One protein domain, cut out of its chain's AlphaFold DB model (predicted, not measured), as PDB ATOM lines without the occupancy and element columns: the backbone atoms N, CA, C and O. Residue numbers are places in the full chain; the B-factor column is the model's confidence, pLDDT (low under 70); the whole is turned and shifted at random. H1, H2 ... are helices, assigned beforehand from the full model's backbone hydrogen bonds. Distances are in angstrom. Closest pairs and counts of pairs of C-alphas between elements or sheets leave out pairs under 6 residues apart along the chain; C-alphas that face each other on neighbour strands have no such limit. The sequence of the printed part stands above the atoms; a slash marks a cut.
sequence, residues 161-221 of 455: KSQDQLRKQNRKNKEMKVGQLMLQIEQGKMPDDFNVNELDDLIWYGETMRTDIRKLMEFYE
ATOM      1  N   LYS A 161     103.866 110.555 197.504       91.44
ATOM      2  CA  LYS A 161     104.953 110.734 198.489       91.44
ATOM      3  C   LYS A 161     105.603 109.414 198.919       91.44
ATOM      4  O   LYS A 161     106.807 109.385 199.177       91.44
ATOM      5  N   SER A 162     104.838 108.322 199.008       89.19
ATOM      6  CA  SER A 162     105.372 106.991 199.323       89.19
ATOM      7  C   SER A 162     106.090 106.345 198.130       89.19
ATOM      8  O   SER A 162     107.097 105.666 198.329       89.19
ATOM      9  N   GLN A 163     105.607 106.560 196.903       94.00
ATOM     10  CA  GLN A 163     106.262 106.099 195.676       94.00
ATOM     11  C   GLN A 163     107.582 106.841 195.437       94.00
ATOM     12  O   GLN A 163     108.572 106.207 195.087       94.00
ATOM     13  N   ASP A 164     107.649 108.146 195.703       94.44
ATOM     14  CA  ASP A 164     108.887 108.925 195.587       94.44
ATOM     15  C   ASP A 164     109.923 108.559 196.655       94.44
ATOM     16  O   ASP A 164     111.121 108.509 196.369       94.44
ATOM     17  N   GLN A 165     109.482 108.202 197.866       93.12
ATOM     18  CA  GLN A 165     110.368 107.594 198.864       93.12
ATOM     19  C   GLN A 165     110.918 106.247 198.379       93.12
ATOM     20  O   GLN A 165     112.125 106.029 198.472       93.12
ATOM     21  N   LEU A 166     110.079 105.376 197.803       94.50
ATOM     22  CA  LEU A 166     110.521 104.097 197.234       94.50
ATOM     23  C   LEU A 166     111.504 104.299 196.066       94.50
ATOM     24  O   LEU A 166     112.575 103.699 196.069       94.50
ATOM     25  N   ARG A 167     111.202 105.202 195.123       94.25
ATOM     26  CA  ARG A 167     112.104 105.601 194.024       94.25
ATOM     27  C   ARG A 167     113.458 106.079 194.554       94.25
ATOM     28  O   ARG A 167     114.493 105.656 194.047       94.25
ATOM     29  N   LYS A 168     113.466 106.913 195.603       92.81
ATOM     30  CA  LYS A 168     114.698 107.434 196.217       92.81
ATOM     31  C   LYS A 168     115.527 106.349 196.913       92.81
ATOM     32  O   LYS A 168     116.752 106.408 196.831       92.81
ATOM     33  N   GLN A 169     114.898 105.363 197.560       91.56
ATOM     34  CA  GLN A 169     115.628 104.225 198.134       91.56
ATOM     35  C   GLN A 169     116.133 103.266 197.049       91.56
ATOM     36  O   GLN A 169     117.293 102.875 197.090       91.56
ATOM     37  N   ASN A 170     115.331 102.960 196.027       91.50
ATOM     38  CA  ASN A 170     115.765 102.114 194.910       91.50
ATOM     39  C   ASN A 170     116.944 102.744 194.147       91.50
ATOM     40  O   ASN A 170     117.897 102.038 193.824       91.50
ATOM     41  N   ARG A 171     116.929 104.070 193.930       90.31
ATOM     42  CA  ARG A 171     118.075 104.803 193.369       90.31
ATOM     43  C   ARG A 171     119.322 104.652 194.248       90.31
ATOM     44  O   ARG A 171     120.353 104.250 193.727       90.31
ATOM     45  N   LYS A 172     119.217 104.883 195.564       88.75
ATOM     46  CA  LYS A 172     120.335 104.680 196.508       88.75
ATOM     47  C   LYS A 172     120.871 103.247 196.486       88.75
ATOM     48  O   LYS A 172     122.078 103.056 196.494       88.75
ATOM     49  N   ASN A 173     119.995 102.247 196.430       91.94
ATOM     50  CA  ASN A 173     120.398 100.842 196.373       91.94
ATOM     51  C   ASN A 173     121.152 100.522 195.069       91.94
ATOM     52  O   ASN A 173     122.152  99.810 195.114       91.94
ATOM     53  N   LYS A 174     120.726 101.086 193.928       89.50
ATOM     54  CA  LYS A 174     121.439 100.967 192.644       89.50
ATOM     55  C   LYS A 174     122.774 101.727 192.654       89.50
ATOM     56  O   LYS A 174     123.767 101.181 192.197       89.50
ATOM     57  N   GLU A 175     122.840 102.919 193.252       88.81
ATOM     58  CA  GLU A 175     124.095 103.667 193.456       88.81
ATOM     59  C   GLU A 175     125.094 102.887 194.337       88.81
ATOM     60  O   GLU A 175     126.261 102.767 193.974       88.81
ATOM     61  N   MET A 176     124.635 102.276 195.439       90.06
ATOM     62  CA  MET A 176     125.463 101.406 196.290       90.06
ATOM     63  C   MET A 176     125.927 100.138 195.560       90.06
ATOM     64  O   MET A 176     127.099  99.778 195.660       90.06
ATOM     65  N   LYS A 177     125.038  99.474 194.801       91.19
ATOM     66  CA  LYS A 177     125.405  98.302 193.987       91.19
ATOM     67  C   LYS A 177     126.467  98.676 192.953       91.19
ATOM     68  O   LYS A 177     127.464  97.975 192.843       91.19
ATOM     69  N   VAL A 178     126.304  99.794 192.243       92.62
ATOM     70  CA  VAL A 178     127.312 100.272 191.285       92.62
ATOM     71  C   VAL A 178     128.644 100.566 191.973       92.62
ATOM     72  O   VAL A 178     129.669 100.153 191.448       92.62
ATOM     73  N   GLY A 179     128.659 101.176 193.164       90.69
ATOM     74  CA  GLY A 179     129.893 101.337 193.946       90.69
ATOM     75  C   GLY A 179     130.609 100.006 194.231       90.69
ATOM     76  O   GLY A 179     131.824  99.914 194.084       90.69
ATOM     77  N   GLN A 180     129.858  98.944 194.539       91.81
ATOM     78  CA  GLN A 180     130.415  97.597 194.704       91.81
ATOM     79  C   GLN A 180     130.926  96.987 193.383       91.81
ATOM     80  O   GLN A 180     131.939  96.293 193.389       91.81
ATOM     81  N   LEU A 181     130.262  97.246 192.252       91.56
ATOM     82  CA  LEU A 181     130.735  96.800 190.935       91.56
ATOM     83  C   LEU A 181     132.020  97.541 190.519       91.56
ATOM     84  O   LEU A 181     132.934  96.913 189.997       91.56
ATOM     85  N   MET A 182     132.133  98.841 190.819       89.56
ATOM     86  CA  MET A 182     133.351  99.630 190.581       89.56
ATOM     87  C   MET A 182     134.551  99.088 191.378       89.56
ATOM     88  O   MET A 182     135.625  98.940 190.802       89.56
ATOM     89  N   LEU A 183     134.358  98.687 192.644       90.69
ATOM     90  CA  LEU A 183     135.386  97.981 193.432       90.69
ATOM     91  C   LEU A 183     135.856  96.685 192.769       90.69
ATOM     92  O   LEU A 183     137.044  96.386 192.795       90.69
ATOM     93  N   GLN A 184     134.945  95.909 192.172       89.44
ATOM     94  CA  GLN A 184     135.327  94.677 191.473       89.44
ATOM     95  C   GLN A 184     136.168  94.975 190.222       89.44
ATOM     96  O   GLN A 184     137.126  94.254 189.963       89.44
ATOM     97  N   ILE A 185     135.854  96.047 189.484       89.94
ATOM     98  CA  ILE A 185     136.650  96.500 188.330       89.94
ATOM     99  C   ILE A 185     138.052  96.942 188.782       89.94
ATOM    100  O   ILE A 185     139.041  96.546 188.172       89.94
ATOM    101  N   GLU A 186     138.165  97.703 189.877       86.75
ATOM    102  CA  GLU A 186     139.460  98.110 190.455       86.75
ATOM    103  C   GLU A 186     140.272  96.909 190.983       86.75
ATOM    104  O   GLU A 186     141.495  96.883 190.872       86.75
ATOM    105  N   GLN A 187     139.594  95.861 191.460       89.81
ATOM    106  CA  GLN A 187     140.186  94.567 191.828       89.81
ATOM    107  C   GLN A 187     140.519  93.666 190.617       89.81
ATOM    108  O   GLN A 187     140.959  92.532 190.805       89.81
ATOM    109  N   GLY A 188     140.340  94.151 189.383       87.56
ATOM    110  CA  GLY A 188     140.741  93.463 188.152       87.56
ATOM    111  C   GLY A 188     139.708  92.502 187.553       87.56
ATOM    112  O   GLY A 188     140.064  91.731 186.663       87.56
ATOM    113  N   LYS A 189     138.444  92.529 188.001       87.00
ATOM    114  CA  LYS A 189     137.355  91.761 187.373       87.00
ATOM    115  C   LYS A 189     137.083  92.288 185.958       87.00
ATOM    116  O   LYS A 189     136.901  93.495 185.774       87.00
ATOM    117  N   MET A 190     137.032  91.400 184.966       85.81
ATOM    118  CA  MET A 190     136.924  91.789 183.560       85.81
ATOM    119  C   MET A 190     135.479  92.148 183.173       85.81
ATOM    120  O   MET A 190     134.536  91.667 183.805       85.81
ATOM    121  N   PRO A 191     135.261  92.968 182.121       76.00
ATOM    122  CA  PRO A 191     133.917  93.333 181.658       76.00
ATOM    123  C   PRO A 191     133.009  92.134 181.344       76.00
ATOM    124  O   PRO A 191     131.809  92.198 181.605       76.00
ATOM    125  N   ASP A 192     133.586  91.038 180.845       83.75
ATOM    126  CA  ASP A 192     132.864  89.815 180.472       83.75
ATOM    127  C   ASP A 192     132.397  88.985 181.691       83.75
ATOM    128  O   ASP A 192     131.511  88.143 181.562       83.75
ATOM    129  N   ASP A 193     132.938  89.251 182.888       87.81
ATOM    130  CA  ASP A 193     132.557  88.586 184.146       87.81
ATOM    131  C   ASP A 193     131.298  89.212 184.801       87.81
ATOM    132  O   ASP A 193     130.897  88.828 185.909       87.81
ATOM    133  N   PHE A 194     130.696  90.235 184.185       88.62
ATOM    134  CA  PHE A 194     129.500  90.915 184.692       88.62
ATOM    135  C   PHE A 194     128.223  90.400 184.026       88.62
ATOM    136  O   PHE A 194     128.140  90.230 182.813       88.62
ATOM    137  N   ASN A 195     127.174  90.205 184.827       90.00
ATOM    138  CA  ASN A 195     125.849  89.882 184.301       90.00
ATOM    139  C   ASN A 195     125.274  91.095 183.539       90.00
ATOM    140  O   ASN A 195     125.542  92.240 183.902       90.00
ATOM    141  N   VAL A 196     124.408  90.871 182.546       90.44
ATOM    142  CA  VAL A 196     123.720  91.929 181.775       90.44
ATOM    143  C   VAL A 196     123.075  92.971 182.702       90.44
ATOM    144  O   VAL A 196     123.289  94.164 182.533       90.44
ATOM    145  N   ASN A 197     122.404  92.527 183.771       90.38
ATOM    146  CA  ASN A 197     121.789  93.412 184.775       90.38
ATOM    147  C   ASN A 197     122.794  94.253 185.595       90.38
ATOM    148  O   ASN A 197     122.407  95.198 186.275       90.38
ATOM    149  N   GLU A 198     124.069  93.868 185.640       90.81
ATOM    150  CA  GLU A 198     125.150  94.619 186.293       90.81
ATOM    151  C   GLU A 198     125.788  95.602 185.311       90.81
ATOM    152  O   GLU A 198     126.063  96.746 185.673       90.81
ATOM    153  N   LEU A 199     125.933  95.187 184.051       91.50
ATOM    154  CA  LEU A 199     126.369  96.045 182.958       91.50
ATOM    155  C   LEU A 199     125.358  97.178 182.695       91.50
ATOM    156  O   LEU A 199     125.763  98.330 182.590       91.50
ATOM    157  N   ASP A 200     124.049  96.902 182.719       92.19
ATOM    158  CA  ASP A 200     122.975  97.910 182.646       92.19
ATOM    159  C   ASP A 200     122.992  98.895 183.833       92.19
ATOM    160  O   ASP A 200     122.635 100.073 183.703       92.19
ATOM    161  N   ASP A 201     123.409  98.438 185.020       91.38
ATOM    162  CA  ASP A 201     123.584  99.305 186.187       91.38
ATOM    163  C   ASP A 201     124.793 100.242 186.015       91.38
ATOM    164  O   ASP A 201     124.684 101.440 186.301       91.38
ATOM    165  N   LEU A 202     125.907  99.727 185.483       91.75
ATOM    166  CA  LEU A 202     127.117 100.489 185.156       91.75
ATOM    167  C   LEU A 202     126.888 101.489 184.006       91.75
ATOM    168  O   LEU A 202     127.275 102.654 184.124       91.75
ATOM    169  N   ILE A 203     126.209 101.077 182.927       93.19
ATOM    170  CA  ILE A 203     125.853 101.934 181.782       93.19
ATOM    171  C   ILE A 203     124.985 103.104 182.253       93.19
ATOM    172  O   ILE A 203     125.333 104.261 181.999       93.19
ATOM    173  N   TRP A 204     123.917 102.826 183.012       93.56
ATOM    174  CA  TRP A 204     123.050 103.857 183.592       93.56
ATOM    175  C   TRP A 204     123.829 104.872 184.442       93.56
ATOM    176  O   TRP A 204     123.583 106.081 184.365       93.56
ATOM    177  N   TYR A 205     124.782 104.403 185.252       92.25
ATOM    178  CA  TYR A 205     125.604 105.285 186.075       92.25
ATOM    179  C   TYR A 205     126.542 106.141 185.214       92.25
ATOM    180  O   TYR A 205     126.618 107.355 185.407       92.25
ATOM    181  N   GLY A 206     127.180 105.552 184.198       90.38
ATOM    182  CA  GLY A 206     128.010 106.268 183.229       90.38
ATOM    183  C   GLY A 206     127.235 107.296 182.392       90.38
ATOM    184  O   GLY A 206     127.774 108.347 182.047       90.38
ATOM    185  N   GLU A 207     125.965 107.045 182.068       92.75
ATOM    186  CA  GLU A 207     125.063 108.017 181.426       92.75
ATOM    187  C   GLU A 207     124.650 109.149 182.365       92.75
ATOM    188  O   GLU A 207     124.692 110.323 181.978       92.75
ATOM    189  N   THR A 208     124.312 108.810 183.611       90.38
ATOM    190  CA  THR A 208     123.968 109.775 184.661       90.38
ATOM    191  C   THR A 208     125.146 110.716 184.921       90.38
ATOM    192  O   THR A 208     124.993 111.933 184.822       90.38
ATOM    193  N   MET A 209     126.348 110.169 185.126       87.81
ATOM    194  CA  MET A 209     127.572 110.939 185.358       87.81
ATOM    195  C   MET A 209     127.965 111.808 184.156       87.81
ATOM    196  O   MET A 209     128.243 112.991 184.344       87.81
ATOM    197  N   ARG A 210     127.919 111.289 182.916       91.56
ATOM    198  CA  ARG A 210     128.137 112.107 181.700       91.56
ATOM    199  C   ARG A 210     127.152 113.274 181.614       91.56
ATOM    200  O   ARG A 210     127.519 114.376 181.213       91.56
ATOM    201  N   THR A 211     125.902 113.039 181.997       93.31
ATOM    202  CA  THR A 211     124.834 114.037 181.922       93.31
ATOM    203  C   THR A 211     124.935 115.089 183.028       93.31
ATOM    204  O   THR A 211     124.672 116.260 182.768       93.31
ATOM    205  N   ASP A 212     125.360 114.715 184.234       88.00
ATOM    206  CA  ASP A 212     125.574 115.665 185.330       88.00
ATOM    207  C   ASP A 212     126.884 116.456 185.185       88.00
ATOM    208  O   ASP A 212     126.908 117.634 185.538       88.00
ATOM    209  N   ILE A 213     127.924 115.886 184.558       91.50
ATOM    210  CA  ILE A 213     129.112 116.638 184.113       91.50
ATOM    211  C   ILE A 213     128.721 117.692 183.066       91.50
ATOM    212  O   ILE A 213     129.114 118.847 183.204       91.50
ATOM    213  N   ARG A 214     127.898 117.341 182.065       92.50
ATOM    214  CA  ARG A 214     127.441 118.301 181.043       92.50
ATOM    215  C   ARG A 214     126.690 119.487 181.663       92.50
ATOM    216  O   ARG A 214     127.061 120.627 181.420       92.50
ATOM    217  N   LYS A 215     125.728 119.221 182.554       91.56
ATOM    218  CA  LYS A 215     124.991 120.263 183.301       91.56
ATOM    219  C   LYS A 215     125.897 121.138 184.176       91.56
ATOM    220  O   LYS A 215     125.541 122.274 184.474       91.56
ATOM    221  N   LEU A 216     127.023 120.599 184.647       90.94
ATOM    222  CA  LEU A 216     128.008 121.349 185.426       90.94
ATOM    223  C   LEU A 216     128.836 122.274 184.522       90.94
ATOM    224  O   LEU A 216     129.070 123.419 184.897       90.94
ATOM    225  N   MET A 217     129.216 121.820 183.323       89.38
ATOM    226  CA  MET A 217     129.847 122.667 182.301       89.38
ATOM    227  C   MET A 217     128.904 123.796 181.864       89.38
ATOM    228  O   MET A 217     129.278 124.959 181.961       89.38
ATOM    229  N   GLU A 218     127.652 123.470 181.520       89.88
ATOM    230  CA  GLU A 218     126.597 124.437 181.166       89.88
ATOM    231  C   GLU A 218     126.394 125.516 182.252       89.88
ATOM    232  O   GLU A 218     126.116 126.672 181.936       89.88
ATOM    233  N   PHE A 219     126.538 125.156 183.535       88.44
ATOM    234  CA  PHE A 219     126.456 126.092 184.662       88.44
ATOM    235  C   PHE A 219     127.680 127.017 184.758       88.44
ATOM    236  O   PHE A 219     127.518 128.204 185.035       88.44
ATOM    237  N   TYR A 220     128.894 126.509 184.520       81.44
ATOM    238  CA  TYR A 220     130.103 127.338 184.534       81.44
ATOM    239  C   TYR A 220     130.233 128.225 183.286       81.44
ATOM    240  O   TYR A 220     130.691 129.354 183.406       81.44
ATOM    241  N   GLU A 221     129.762 127.786 182.115       78.19
ATOM    242  CA  GLU A 221     129.738 128.605 180.891       78.19
ATOM    243  C   GLU A 221     128.797 129.820 181.001       78.19
ATOM    244  O   GLU A 221     129.058 130.862 180.399       78.19
TER     245      GLU A 221
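This is residues 161 to 221 of the 455 residues of the protein "MADS-box domain-containing protein" of Gossypium davidsonii (UniProt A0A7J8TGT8). Two long helices, H1 and H2, stand at nearly a right angle with long free legs that open like a V, and they cross where residues 174 to 181, in the second half of H1, touch residues 198 to 205, in the first half of H2. The other parts of both, residues 161 to 173 and 206 to 221, stick out as free legs, and a short loop joins the helices beside the corner. The printed part has 61 residues, with H1 then H2 and no named strand: all helix. It is loose, radius of gyration of the C-alphas 14.3 A, and flat, spanning 37 by 37 by 17 A.

H1, residues 161 to 186, is 37.6 A long and begins with C-alpha 161 at (104.953, 110.734, 198.489). H2, residues 196 to 221, is 37.2 A long and ends with C-alpha 221 at (129.738, 128.605, 180.891).

H1 touches H2 with residues 174 to 181 alone, and H2 touches H1 with residues 198 to 205 alone. Their closest C-alphas, of Val 178 and Leu 202, are 6.1 A apart. Their lines are about perpendicular, at 78 degrees. Every O i to N i+4 pair is within hydrogen-bond range in H1, and 21 of 22 in H2.

The C-alphas farthest apart, of Lys 161 and Gly 188, are 41.1 A apart. The printed part has no cut, and the 9-residue link is short. Mean pLDDT of the printed part is 90.0; no printed residue is under 70.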